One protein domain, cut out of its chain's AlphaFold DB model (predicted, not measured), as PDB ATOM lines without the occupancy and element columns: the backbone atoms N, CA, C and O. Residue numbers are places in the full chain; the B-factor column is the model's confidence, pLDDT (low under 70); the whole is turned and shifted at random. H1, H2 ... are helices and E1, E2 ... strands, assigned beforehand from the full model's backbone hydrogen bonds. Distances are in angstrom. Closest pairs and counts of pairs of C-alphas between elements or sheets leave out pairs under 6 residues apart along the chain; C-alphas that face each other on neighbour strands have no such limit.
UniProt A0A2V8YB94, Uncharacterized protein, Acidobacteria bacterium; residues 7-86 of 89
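Overview. This is residues 7 to 86 of the 89 residues of an uncharacterized protein of Acidobacteria bacterium (UniProt A0A2V8YB94). A long helix, H2, makes the length of the domain, with the short helix H1 folded back at its first end and a small head at its other end. The head holds H3, which makes a helical hairpin with H2, and a small sheet of two parallel strands, E1 and E2, next to H3. The printed part has 80 residues, with three named helices and two named strands in the order H1, H2, H3, E1, E2, and its class is mostly helix. The whole is loose and elongated, with a radius of gyration of the C-alphas of 15.8 A and spans of 46 by 26 by 19 A.

Along the chain. H1, residues 7 to 12, begins with C-alpha 7 at (166.582, 150.343, 163.713). H2, residues 16 to 40, is 35.4 A long and ends with C-alpha 40 at (158.280, 125.560, 170.835). H3, residues 51 to 62, is 16.4 A long. E1 is residues 66 to 68, and E2 is residues 83 to 85, with C-alpha 85 at (174.587, 120.174, 172.890).

Arrangement. H1 and H2 are close but not clearly touching, the closest C-alphas being those of Met 11 and Lys 19, 6.1 A apart. They run opposite ways at a shallow tilt of 23 degrees. H2 touches H3 with residues 33 to 40 alone, the C-alphas of Leu 40 and Val 54 being closest at 5.8 A. This helical hairpin has a steep tilt of 44 degrees, opposite ways. The closest C-alphas of H3 and E1 are those of Ala 60 and Leu 67, 6.4 A apart. H3 and E2 are near each other, with 5 pairs of C-alphas within 10 A. E1 and E2 are parallel, at 28 degrees, with N 67 and O 83 within hydrogen-bond range at 2.8 A. H1 is apart from H3. In H1, H2 and H3 every O i to N i+4 pair is within hydrogen-bond range.

Size, cuts and confidence. The C-alphas farthest apart are those of Gly 15 and Gly 46, at 46.9 A. The printed part has no cut, and the link from E1 to E2, 14 residues, is long. The mean pLDDT of the printed part is 74.8, and 32 residues are under 70, among them residues 25 to 48 and 78 to 81.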
ATOM      1  N   GLU A   7     167.207 150.738 164.975       59.34
ATOM      2  CA  GLU A   7     166.582 150.343 163.713       59.34
ATOM      3  C   GLU A   7     165.751 151.462 163.072       59.34
ATOM      4  O   GLU A   7     165.850 151.665 161.866       59.34
ATOM      5  N   GLU A   8     164.981 152.238 163.834       62.84
ATOM      6  CA  GLU A   8     164.171 153.341 163.295       62.84
ATOM      7  C   GLU A   8     165.053 154.453 162.711       62.84
ATOM      8  O   GLU A   8     164.756 154.995 161.640       62.84
ATOM      9  N   VAL A   9     166.201 154.712 163.348       70.06
ATOM     10  CA  VAL A   9     167.232 155.628 162.836       70.06
ATOM     11  C   VAL A   9     167.835 155.110 161.523       70.06
ATOM     12  O   VAL A   9     168.032 155.884 160.581       70.06
ATOM     13  N   VAL A  10     168.094 153.803 161.421       68.75
ATOM     14  CA  VAL A  10     168.579 153.167 160.183       68.75
ATOM     15  C   VAL A  10     167.514 153.241 159.083       68.75
ATOM     16  O   VAL A  10     167.810 153.652 157.960       68.75
ATOM     17  N   MET A  11     166.253 152.947 159.400       68.00
ATOM     18  CA  MET A  11     165.128 152.997 158.459       68.00
ATOM     19  C   MET A  11     164.830 154.415 157.955       68.00
ATOM     20  O   MET A  11     164.274 154.576 156.864       68.00
ATOM     21  N   ALA A  12     165.168 155.455 158.719       73.62
ATOM     22  CA  ALA A  12     165.007 156.849 158.306       73.62
ATOM     23  C   ALA A  12     165.989 157.271 157.195       73.62
ATOM     24  O   ALA A  12     165.657 158.150 156.403       73.62
ATOM     25  N   ARG A  13     167.163 156.626 157.091       81.44
ATOM     26  CA  ARG A  13     168.225 156.975 156.121       81.44
ATOM     27  C   ARG A  13     168.194 156.162 154.821       81.44
ATOM     28  O   ARG A  13     168.971 156.435 153.911       81.44
ATOM     29  N   LEU A  14     167.317 155.166 154.715       78.12
ATOM     30  CA  LEU A  14     167.274 154.243 153.578       78.12
ATOM     31  C   LEU A  14     166.279 154.680 152.495       78.12
ATOM     32  O   LEU A  14     165.178 155.152 152.776       78.12
ATOM     33  N   GLY A  15     166.638 154.445 151.229       81.88
ATOM     34  CA  GLY A  15     165.746 154.680 150.091       81.88
ATOM     35  C   GLY A  15     164.501 153.779 150.114       81.88
ATOM     36  O   GLY A  15     164.561 152.632 150.566       81.88
ATOM     37  N   LYS A  16     163.371 154.270 149.570       78.56
ATOM     38  CA  LYS A  16     162.038 153.615 149.612       78.56
ATOM     39  C   LYS A  16     162.059 152.109 149.308       78.56
ATOM     40  O   LYS A  16     161.446 151.338 150.035       78.56
ATOM     41  N   ARG A  17     162.779 151.681 148.262       76.44
ATOM     42  CA  ARG A  17     162.866 150.262 147.852       76.44
ATOM     43  C   ARG A  17     163.548 149.373 148.895       76.44
ATOM     44  O   ARG A  17     163.125 148.240 149.097       76.44
ATOM     45  N   ILE A  18     164.596 149.881 149.539       75.19
ATOM     46  CA  ILE A  18     165.353 149.148 150.561       75.19
ATOM     47  C   ILE A  18     164.530 149.077 151.849       75.19
ATOM     48  O   ILE A  18     164.405 148.005 152.434       75.19
ATOM     49  N   LYS A  19     163.889 150.190 152.223       76.50
ATOM     50  CA  LYS A  19     162.991 150.272 153.379       76.50
ATOM     51  C   LYS A  19     161.827 149.280 153.275       76.50
ATOM     52  O   LYS A  19     161.546 148.590 154.245       76.50
ATOM     53  N   LEU A  20     161.214 149.146 152.091       73.50
ATOM     54  CA  LEU A  20     160.111 148.205 151.855       73.50
ATOM     55  C   LEU A  20     160.552 146.739 152.006       73.50
ATOM     56  O   LEU A  20     159.922 145.989 152.742       73.50
ATOM     57  N   LYS A  21     161.681 146.354 151.392       73.44
ATOM     58  CA  LYS A  21     162.249 144.996 151.527       73.44
ATOM     59  C   LYS A  21     162.614 144.650 152.969       73.44
ATOM     60  O   LYS A  21     162.422 143.518 153.402       73.44
ATOM     61  N   LEU A  22     163.169 145.609 153.706       70.25
ATOM     62  CA  LEU A  22     163.504 145.431 155.115       70.25
ATOM     63  C   LEU A  22     162.253 145.272 155.981       70.25
ATOM     64  O   LEU A  22     162.233 144.391 156.835       70.25
ATOM     65  N   LEU A  23     161.199 146.052 155.723       72.00
ATOM     66  CA  LEU A  23     159.913 145.911 156.409       72.00
ATOM     67  C   LEU A  23     159.264 144.554 156.117       72.00
ATOM     68  O   LEU A  23     158.835 143.872 157.041       72.00
ATOM     69  N   GLU A  24     159.254 144.127 154.854       72.06
ATOM     70  CA  GLU A  24     158.761 142.803 154.454       72.06
ATOM     71  C   GLU A  24     159.541 141.680 155.139       72.06
ATOM     72  O   GLU A  24     158.942 140.724 155.631       72.06
ATOM     73  N   ASN A  25     160.868 141.799 155.222       69.38
ATOM     74  CA  ASN A  25     161.700 140.843 155.947       69.38
ATOM     75  C   ASN A  25     161.429 140.866 157.454       69.38
ATOM     76  O   ASN A  25     161.397 139.803 158.067       69.38
ATOM     77  N   HIS A  26     161.206 142.038 158.051       67.75
ATOM     78  CA  HIS A  26     160.906 142.163 159.477       67.75
ATOM     79  C   HIS A  26     159.538 141.558 159.815       67.75
ATOM     80  O   HIS A  26     159.437 140.759 160.742       67.75
ATOM     81  N   VAL A  27     158.502 141.852 159.023       69.06
ATOM     82  CA  VAL A  27     157.171 141.236 159.161       69.06
ATOM     83  C   VAL A  27     157.259 139.726 158.950       69.06
ATOM     84  O   VAL A  27     156.736 138.960 159.755       69.06
ATOM     85  N   ARG A  28     157.980 139.271 157.920       65.81
ATOM     86  CA  ARG A  28     158.196 137.841 157.658       65.81
ATOM     87  C   ARG A  28     158.924 137.147 158.807       65.81
ATOM     88  O   ARG A  28     158.527 136.049 159.181       65.81
ATOM     89  N   ASN A  29     159.963 137.764 159.366       62.53
ATOM     90  CA  ASN A  29     160.678 137.223 160.520       62.53
ATOM     91  C   ASN A  29     159.793 137.206 161.767       62.53
ATOM     92  O   ASN A  29     159.796 136.199 162.464       62.53
ATOM     93  N   ARG A  30     158.989 138.251 162.006       59.53
ATOM     94  CA  ARG A  30     158.049 138.307 163.134       59.53
ATOM     95  C   ARG A  30     156.988 137.209 163.047       59.53
ATOM     96  O   ARG A  30     156.808 136.460 164.004       59.53
ATOM     97  N   LEU A  31     156.378 137.032 161.874       54.62
ATOM     98  CA  LEU A  31     155.458 135.920 161.632       54.62
ATOM     99  C   LEU A  31     156.176 134.583 161.843       54.62
ATOM    100  O   LEU A  31     155.681 133.712 162.545       54.62
ATOM    101  N   LYS A  32     157.401 134.424 161.337       62.88
ATOM    102  CA  LYS A  32     158.174 133.198 161.562       62.88
ATOM    103  C   LYS A  32     158.409 132.936 163.055       62.88
ATOM    104  O   LYS A  32     158.268 131.795 163.474       62.88
ATOM    105  N   THR A  33     158.717 133.960 163.854       59.56
ATOM    106  CA  THR A  33     158.916 133.831 165.308       59.56
ATOM    107  C   THR A  33     157.638 133.502 166.072       59.56
ATOM    108  O   THR A  33     157.691 132.676 166.973       59.56
ATOM    109  N   GLU A  34     156.489 134.070 165.707       60.81
ATOM    110  CA  GLU A  34     155.205 133.763 166.362       60.81
ATOM    111  C   GLU A  34     154.788 132.307 166.126       60.81
ATOM    112  O   GLU A  34     154.398 131.603 167.057       60.81
ATOM    113  N   TRP A  35     154.957 131.822 164.894       60.09
ATOM    114  CA  TRP A  35     154.726 130.417 164.556       60.09
ATOM    115  C   TRP A  35     155.732 129.483 165.241       60.09
ATOM    116  O   TRP A  35     155.358 128.412 165.714       60.09
ATOM    117  N   LEU A  36     156.998 129.903 165.337       64.56
ATOM    118  CA  LEU A  36     158.032 129.176 166.076       64.56
ATOM    119  C   LEU A  36     157.668 129.037 167.557       64.56
ATOM    120  O   LEU A  36     157.843 127.958 168.107       64.56
ATOM    121  N   VAL A  37     157.152 130.092 168.195       65.69
ATOM    122  CA  VAL A  37     156.801 130.080 169.625       65.69
ATOM    123  C   VAL A  37     155.730 129.034 169.930       65.69
ATOM    124  O   VAL A  37     155.924 128.267 170.865       65.69
ATOM    125  N   GLY A  38     154.669 128.930 169.122       66.06
ATOM    126  CA  GLY A  38     153.619 127.920 169.332       66.06
ATOM    127  C   GLY A  38     154.092 126.472 169.144       66.06
ATOM    128  O   GLY A  38     153.653 125.570 169.858       66.06
ATOM    129  N   ASP A  39     155.022 126.234 168.212       68.50
ATOM    130  CA  ASP A  39     155.659 124.917 168.053       68.50
ATOM    131  C   ASP A  39     156.671 124.630 169.181       68.50
ATOM    132  O   ASP A  39     156.837 123.478 169.586       68.50
ATOM    133  N   LEU A  40     157.333 125.661 169.719       69.19
ATOM    134  CA  LEU A  40     158.280 125.560 170.835       69.19
ATOM    135  C   LEU A  40     157.608 125.276 172.171       69.19
ATOM    136  O   LEU A  40     158.160 124.524 172.972       69.19
ATOM    137  N   SER A  41     156.432 125.849 172.424       66.19
ATOM    138  CA  SER A  41     155.675 125.554 173.639       66.19
ATOM    139  C   SER A  41     155.054 124.150 173.628       66.19
ATOM    140  O   SER A  41     154.509 123.743 174.653       66.19
ATOM    141  N   LEU A  42     155.188 123.386 172.522       67.38
ATOM    142  CA  LEU A  42     154.701 122.005 172.352       67.38
ATOM    143  C   LEU A  42     153.247 121.839 172.841       67.38
ATOM    144  O   LEU A  42     152.836 120.773 173.308       67.38
ATOM    145  N   GLU A  43     152.447 122.904 172.726       62.50
ATOM    146  CA  GLU A  43     151.089 122.977 173.281       62.50
ATOM    147  C   GLU A  43     150.171 121.953 172.621       62.50
ATOM    148  O   GLU A  43     149.351 121.316 173.279       62.50
ATOM    149  N   ARG A  44     150.393 121.712 171.324       58.41
ATOM    150  CA  ARG A  44     149.701 120.680 170.543       58.41
ATOM    151  C   ARG A  44     149.984 119.254 171.025       58.41
ATOM    152  O   ARG A  44     149.207 118.358 170.718       58.41
ATOM    153  N   GLU A  45     151.069 119.043 171.768       63.00
ATOM    154  CA  GLU A  45     151.468 117.746 172.332       63.00
ATOM    155  C   GLU A  45     151.211 117.663 173.852       63.00
ATOM    156  O   GLU A  45     151.598 116.683 174.491       63.00
ATOM    157  N   GLY A  46     150.572 118.681 174.449       57.75
ATOM    158  CA  GLY A  46     150.254 118.724 175.882       57.75
ATOM    159  C   GLY A  46     151.479 118.799 176.803       57.75
ATOM    160  O   GLY A  46     151.376 118.475 177.986       57.75
ATOM    161  N   ARG A  47     152.653 119.190 176.285       65.69
ATOM    162  CA  ARG A  47     153.919 119.241 177.039       65.69
ATOM    163  C   ARG A  47     154.485 120.652 177.063       65.69
ATOM    164  O   ARG A  47     155.407 120.969 176.327       65.69
ATOM    165  N   LEU A  48     153.951 121.473 177.958       67.44
ATOM    166  CA  LEU A  48     154.378 122.859 178.121       67.44
ATOM    167  C   LEU A  48     155.848 122.955 178.554       67.44
ATOM    168  O   LEU A  48     156.249 122.399 179.578       67.44
ATOM    169  N   MET A  49     156.639 123.707 177.789       78.69
ATOM    170  CA  MET A  49     157.893 124.278 178.278       78.69
ATOM    171  C   MET A  49     157.599 125.558 179.065       78.69
ATOM    172  O   MET A  49     156.667 126.294 178.745       78.69
ATOM    173  N   GLY A  50     158.409 125.846 180.088       81.50
ATOM    174  CA  GLY A  50     158.328 127.126 180.791       81.50
ATOM    175  C   GLY A  50     158.568 128.297 179.832       81.50
ATOM    176  O   GLY A  50     159.363 128.182 178.899       81.50
ATOM    177  N   SER A  51     157.914 129.437 180.071       82.12
ATOM    178  CA  SER A  51     157.969 130.618 179.189       82.12
ATOM    179  C   SER A  51     159.398 131.059 178.850       82.12
ATOM    180  O   SER A  51     159.700 131.365 177.698       82.12
ATOM    181  N   LEU A  52     160.306 131.012 179.827       83.69
ATOM    182  CA  LEU A  52     161.714 131.348 179.627       83.69
ATOM    183  C   LEU A  52     162.427 130.364 178.685       83.69
ATOM    184  O   LEU A  52     163.184 130.793 177.819       83.69
ATOM    185  N   ALA A  53     162.161 129.061 178.807       85.00
ATOM    186  CA  ALA A  53     162.749 128.049 177.930       85.00
ATOM    187  C   ALA A  53     162.297 128.248 176.476       85.00
ATOM    188  O   ALA A  53     163.111 128.181 175.554       85.00
ATOM    189  N   VAL A  54     161.023 128.598 176.277       85.00
ATOM    190  CA  VAL A  54     160.483 128.943 174.956       85.00
ATOM    191  C   VAL A  54     161.190 130.167 174.374       85.00
ATOM    192  O   VAL A  54     161.616 130.131 173.220       85.00
ATOM    193  N   MET A  55     161.392 131.225 175.167       86.69
ATOM    194  CA  MET A  55     162.113 132.423 174.716       86.69
ATOM    195  C   MET A  55     163.579 132.134 174.361       86.69
ATOM    196  O   MET A  55     164.059 132.614 173.334       86.69
ATOM    197  N   ILE A  56     164.277 131.321 175.162       88.88
ATOM    198  CA  ILE A  56     165.669 130.917 174.901       88.88
ATOM    199  C   ILE A  56     165.763 130.140 173.583       88.88
ATOM    200  O   ILE A  56     166.583 130.469 172.723       88.88
ATOM    201  N   ALA A  57     164.897 129.142 173.392       85.00
ATOM    202  CA  ALA A  57     164.886 128.343 172.173       85.00
ATOM    203  C   ALA A  57     164.515 129.176 170.936       85.00
ATOM    204  O   ALA A  57     165.153 129.038 169.889       85.00
ATOM    205  N   ALA A  58     163.531 130.074 171.055       83.88
ATOM    206  CA  ALA A  58     163.135 130.981 169.981       83.88
ATOM    207  C   ALA A  58     164.289 131.906 169.576       83.88
ATOM    208  O   ALA A  58     164.547 132.084 168.385       83.88
ATOM    209  N   HIS A  59     165.014 132.447 170.558       86.25
ATOM    210  CA  HIS A  59     166.166 133.307 170.318       86.25
ATOM    211  C   HIS A  59     167.306 132.556 169.610       86.25
ATOM    212  O   HIS A  59     167.803 133.021 168.583       86.25
ATOM    213  N   ALA A  60     167.666 131.363 170.096       87.44
ATOM    214  CA  ALA A  60     168.687 130.523 169.468       87.44
ATOM    215  C   ALA A  60     168.318 130.156 168.020       87.44
ATOM    216  O   ALA A  60     169.162 130.231 167.126       87.44
ATOM    217  N   LEU A  61     167.050 129.828 167.758       84.19
ATOM    218  CA  LEU A  61     166.553 129.532 166.410       84.19
ATOM    219  C   LEU A  61     166.575 130.748 165.485       84.19
ATOM    220  O   LEU A  61     166.987 130.622 164.331       84.19
ATOM    221  N   ALA A  62     166.143 131.913 165.970       81.56
ATOM    222  CA  ALA A  62     166.128 133.147 165.187       81.56
ATOM    223  C   ALA A  62     167.536 133.542 164.715       81.56
ATOM    224  O   ALA A  62     167.699 134.033 163.598       81.56
ATOM    225  N   LEU A  63     168.544 133.275 165.548       84.62
ATOM    226  CA  LEU A  63     169.952 133.548 165.265       84.62
ATOM    227  C   LEU A  63     170.714 132.347 164.678       84.62
ATOM    228  O   LEU A  63     171.900 132.469 164.384       84.62
ATOM    229  N   ASN A  64     170.048 131.203 164.477       82.62
ATOM    230  CA  ASN A  64     170.649 129.956 163.992       82.62
ATOM    231  C   ASN A  64     171.878 129.505 164.817       82.62
ATOM    232  O   ASN A  64     172.904 129.101 164.267       82.62
ATOM    233  N   LEU A  65     171.767 129.595 166.143       86.56
ATOM    234  CA  LEU A  65     172.806 129.222 167.105       86.56
ATOM    235  C   LEU A  65     172.691 127.755 167.538       86.56
ATOM    236  O   LEU A  65     171.634 127.129 167.424       86.56
ATOM    237  N   ILE A  66     173.791 127.228 168.080       90.19
ATOM    238  CA  ILE A  66     173.799 125.985 168.856       90.19
ATOM    239  C   ILE A  66     173.518 126.357 170.314       90.19
ATOM    240  O   ILE A  66     174.212 127.196 170.888       90.19
ATOM    241  N   LEU A  67     172.487 125.760 170.903       89.88
ATOM    242  CA  LEU A  67     172.129 125.955 172.301       89.88
ATOM    243  C   LEU A  67     172.899 124.961 173.177       89.88
ATOM    244  O   LEU A  67     172.609 123.768 173.162       89.88
ATOM    245  N   ILE A  68     173.850 125.449 173.967       91.94
ATOM    246  CA  ILE A  68     174.535 124.618 174.962       91.94
ATOM    247  C   ILE A  68     173.660 124.531 176.216       91.94
ATOM    248  O   ILE A  68     173.358 125.555 176.829       91.94
ATOM    249  N   THR A  69     173.215 123.328 176.582       89.25
ATOM    250  CA  THR A  69     172.345 123.087 177.742       89.25
ATOM    251  C   THR A  69     172.412 121.627 178.203       89.25
ATOM    252  O   THR A  69     172.488 120.721 177.377       89.25
ATOM    253  N   ASN A  70     172.323 121.383 179.516       90.06
ATOM    254  CA  ASN A  70     172.115 120.034 180.064       90.06
ATOM    255  C   ASN A  70     170.621 119.667 180.189       90.06
ATOM    256  O   ASN A  70     170.275 118.561 180.605       90.06
ATOM    257  N   ASP A  71     169.719 120.594 179.847       88.31
ATOM    258  CA  ASP A  71     168.283 120.389 179.964       88.31
ATOM    259  C   ASP A  71     167.747 119.605 178.758       88.31
ATOM    260  O   ASP A  71     167.615 120.099 177.632       88.31
ATOM    261  N   HIS A  72     167.372 118.355 179.021       83.62
ATOM    262  CA  HIS A  72     166.813 117.440 178.033       83.62
ATOM    263  C   HIS A  72     165.475 117.901 177.427       83.62
ATOM    264  O   HIS A  72     165.054 117.339 176.407       83.62
ATOM    265  N   ALA A  73     164.791 118.894 178.006       81.94
ATOM    266  CA  ALA A  73     163.568 119.455 177.437       81.94
ATOM    267  C   ALA A  73     163.802 120.054 176.040       81.94
ATOM    268  O   ALA A  73     162.972 119.854 175.151       81.94
ATOM    269  N   PHE A  74     164.958 120.684 175.799       83.38
ATOM    270  CA  PHE A  74     165.277 121.300 174.503       83.38
ATOM    271  C   PHE A  74     165.495 120.273 173.386       83.38
ATOM    272  O   PHE A  74     165.153 120.533 172.233       83.38
ATOM    273  N   GLY A  75     165.950 119.061 173.721       78.12
ATOM    274  CA  GLY A  75     166.067 117.951 172.765       78.12
ATOM    275  C   GLY A  75     164.721 117.454 172.209       78.12
ATOM    276  O   GLY A  75     164.684 116.659 171.266       78.12
ATOM    277  N   ARG A  76     163.596 117.910 172.777       75.25
ATOM    278  CA  ARG A  76     162.236 117.561 172.327       75.25
ATOM    279  C   ARG A  76     161.760 118.433 171.167       75.25
ATOM    280  O   ARG A  76     160.833 118.044 170.461       75.25
ATOM    281  N   ILE A  77     162.423 119.560 170.917       74.75
ATOM    282  CA  ILE A  77     162.096 120.500 169.844       74.75
ATOM    283  C   ILE A  77     162.650 119.954 168.516       74.75
ATOM    284  O   ILE A  77     163.602 120.472 167.946       74.75
ATOM    285  N   LYS A  78     162.082 118.848 168.023       66.31
ATOM    286  CA  LYS A  78     162.594 118.146 166.830       66.31
ATOM    287  C   LYS A  78     162.136 118.762 165.507       66.31
ATOM    288  O   LYS A  78     162.778 118.566 164.479       66.31
ATOM    289  N   ARG A  79     161.000 119.468 165.515       65.00
ATOM    290  CA  ARG A  79     160.383 120.058 164.309       65.00
ATOM    291  C   ARG A  79     161.078 121.329 163.844       65.00
ATOM    292  O   ARG A  79     161.059 121.657 162.660       65.00
ATOM    293  N   LEU A  80     161.711 122.023 164.775       63.28
ATOM    294  CA  LEU A  80     162.499 123.213 164.520       63.28
ATOM    295  C   LEU A  80     163.945 122.745 164.553       63.28
ATOM    296  O   LEU A  80     164.300 121.965 165.424       63.28
ATOM    297  N   LYS A  81     164.773 123.150 163.591       69.25
ATOM    298  CA  LYS A  81     166.171 122.697 163.453       69.25
ATOM    299  C   LYS A  81     167.089 123.211 164.584       69.25
ATOM    300  O   LYS A  81     168.222 123.603 164.317       69.25
ATOM    301  N   LEU A  82     166.595 123.276 165.818       76.19
ATOM    302  CA  LEU A  82     167.325 123.681 167.001       76.19
ATOM    303  C   LEU A  82     168.416 122.642 167.248       76.19
ATOM    304  O   LEU A  82     168.142 121.453 167.411       76.19
ATOM    305  N   LYS A  83     169.661 123.104 167.244       83.44
ATOM    306  CA  LYS A  83     170.813 122.287 167.605       83.44
ATOM    307  C   LYS A  83     171.077 122.517 169.081       83.44
ATOM    308  O   LYS A  83     171.282 123.662 169.469       83.44
ATOM    309  N   ALA A  84     171.042 121.457 169.879       85.56
ATOM    310  CA  ALA A  84     171.363 121.516 171.296       85.56
ATOM    311  C   ALA A  84     172.494 120.536 171.619       85.56
ATOM    312  O   ALA A  84     172.483 119.409 171.123       85.56
ATOM    313  N   GLU A  85     173.447 120.973 172.437       88.69
ATOM    314  CA  GLU A  85     174.587 120.174 172.890       88.69
ATOM    315  C   GLU A  85     174.699 120.236 174.414       88.69
ATOM    316  O   GLU A  85     174.426 121.271 175.020       88.69
ATOM    317  N   ASP A  86     175.131 119.134 175.020       88.19
ATOM    318  CA  ASP A  86     175.428 119.037 176.447       88.19
ATOM    319  C   ASP A  86     176.943 118.880 176.616       88.19
ATOM    320  O   ASP A  86     177.522 117.921 176.111       88.19
TER     321      ASP A  86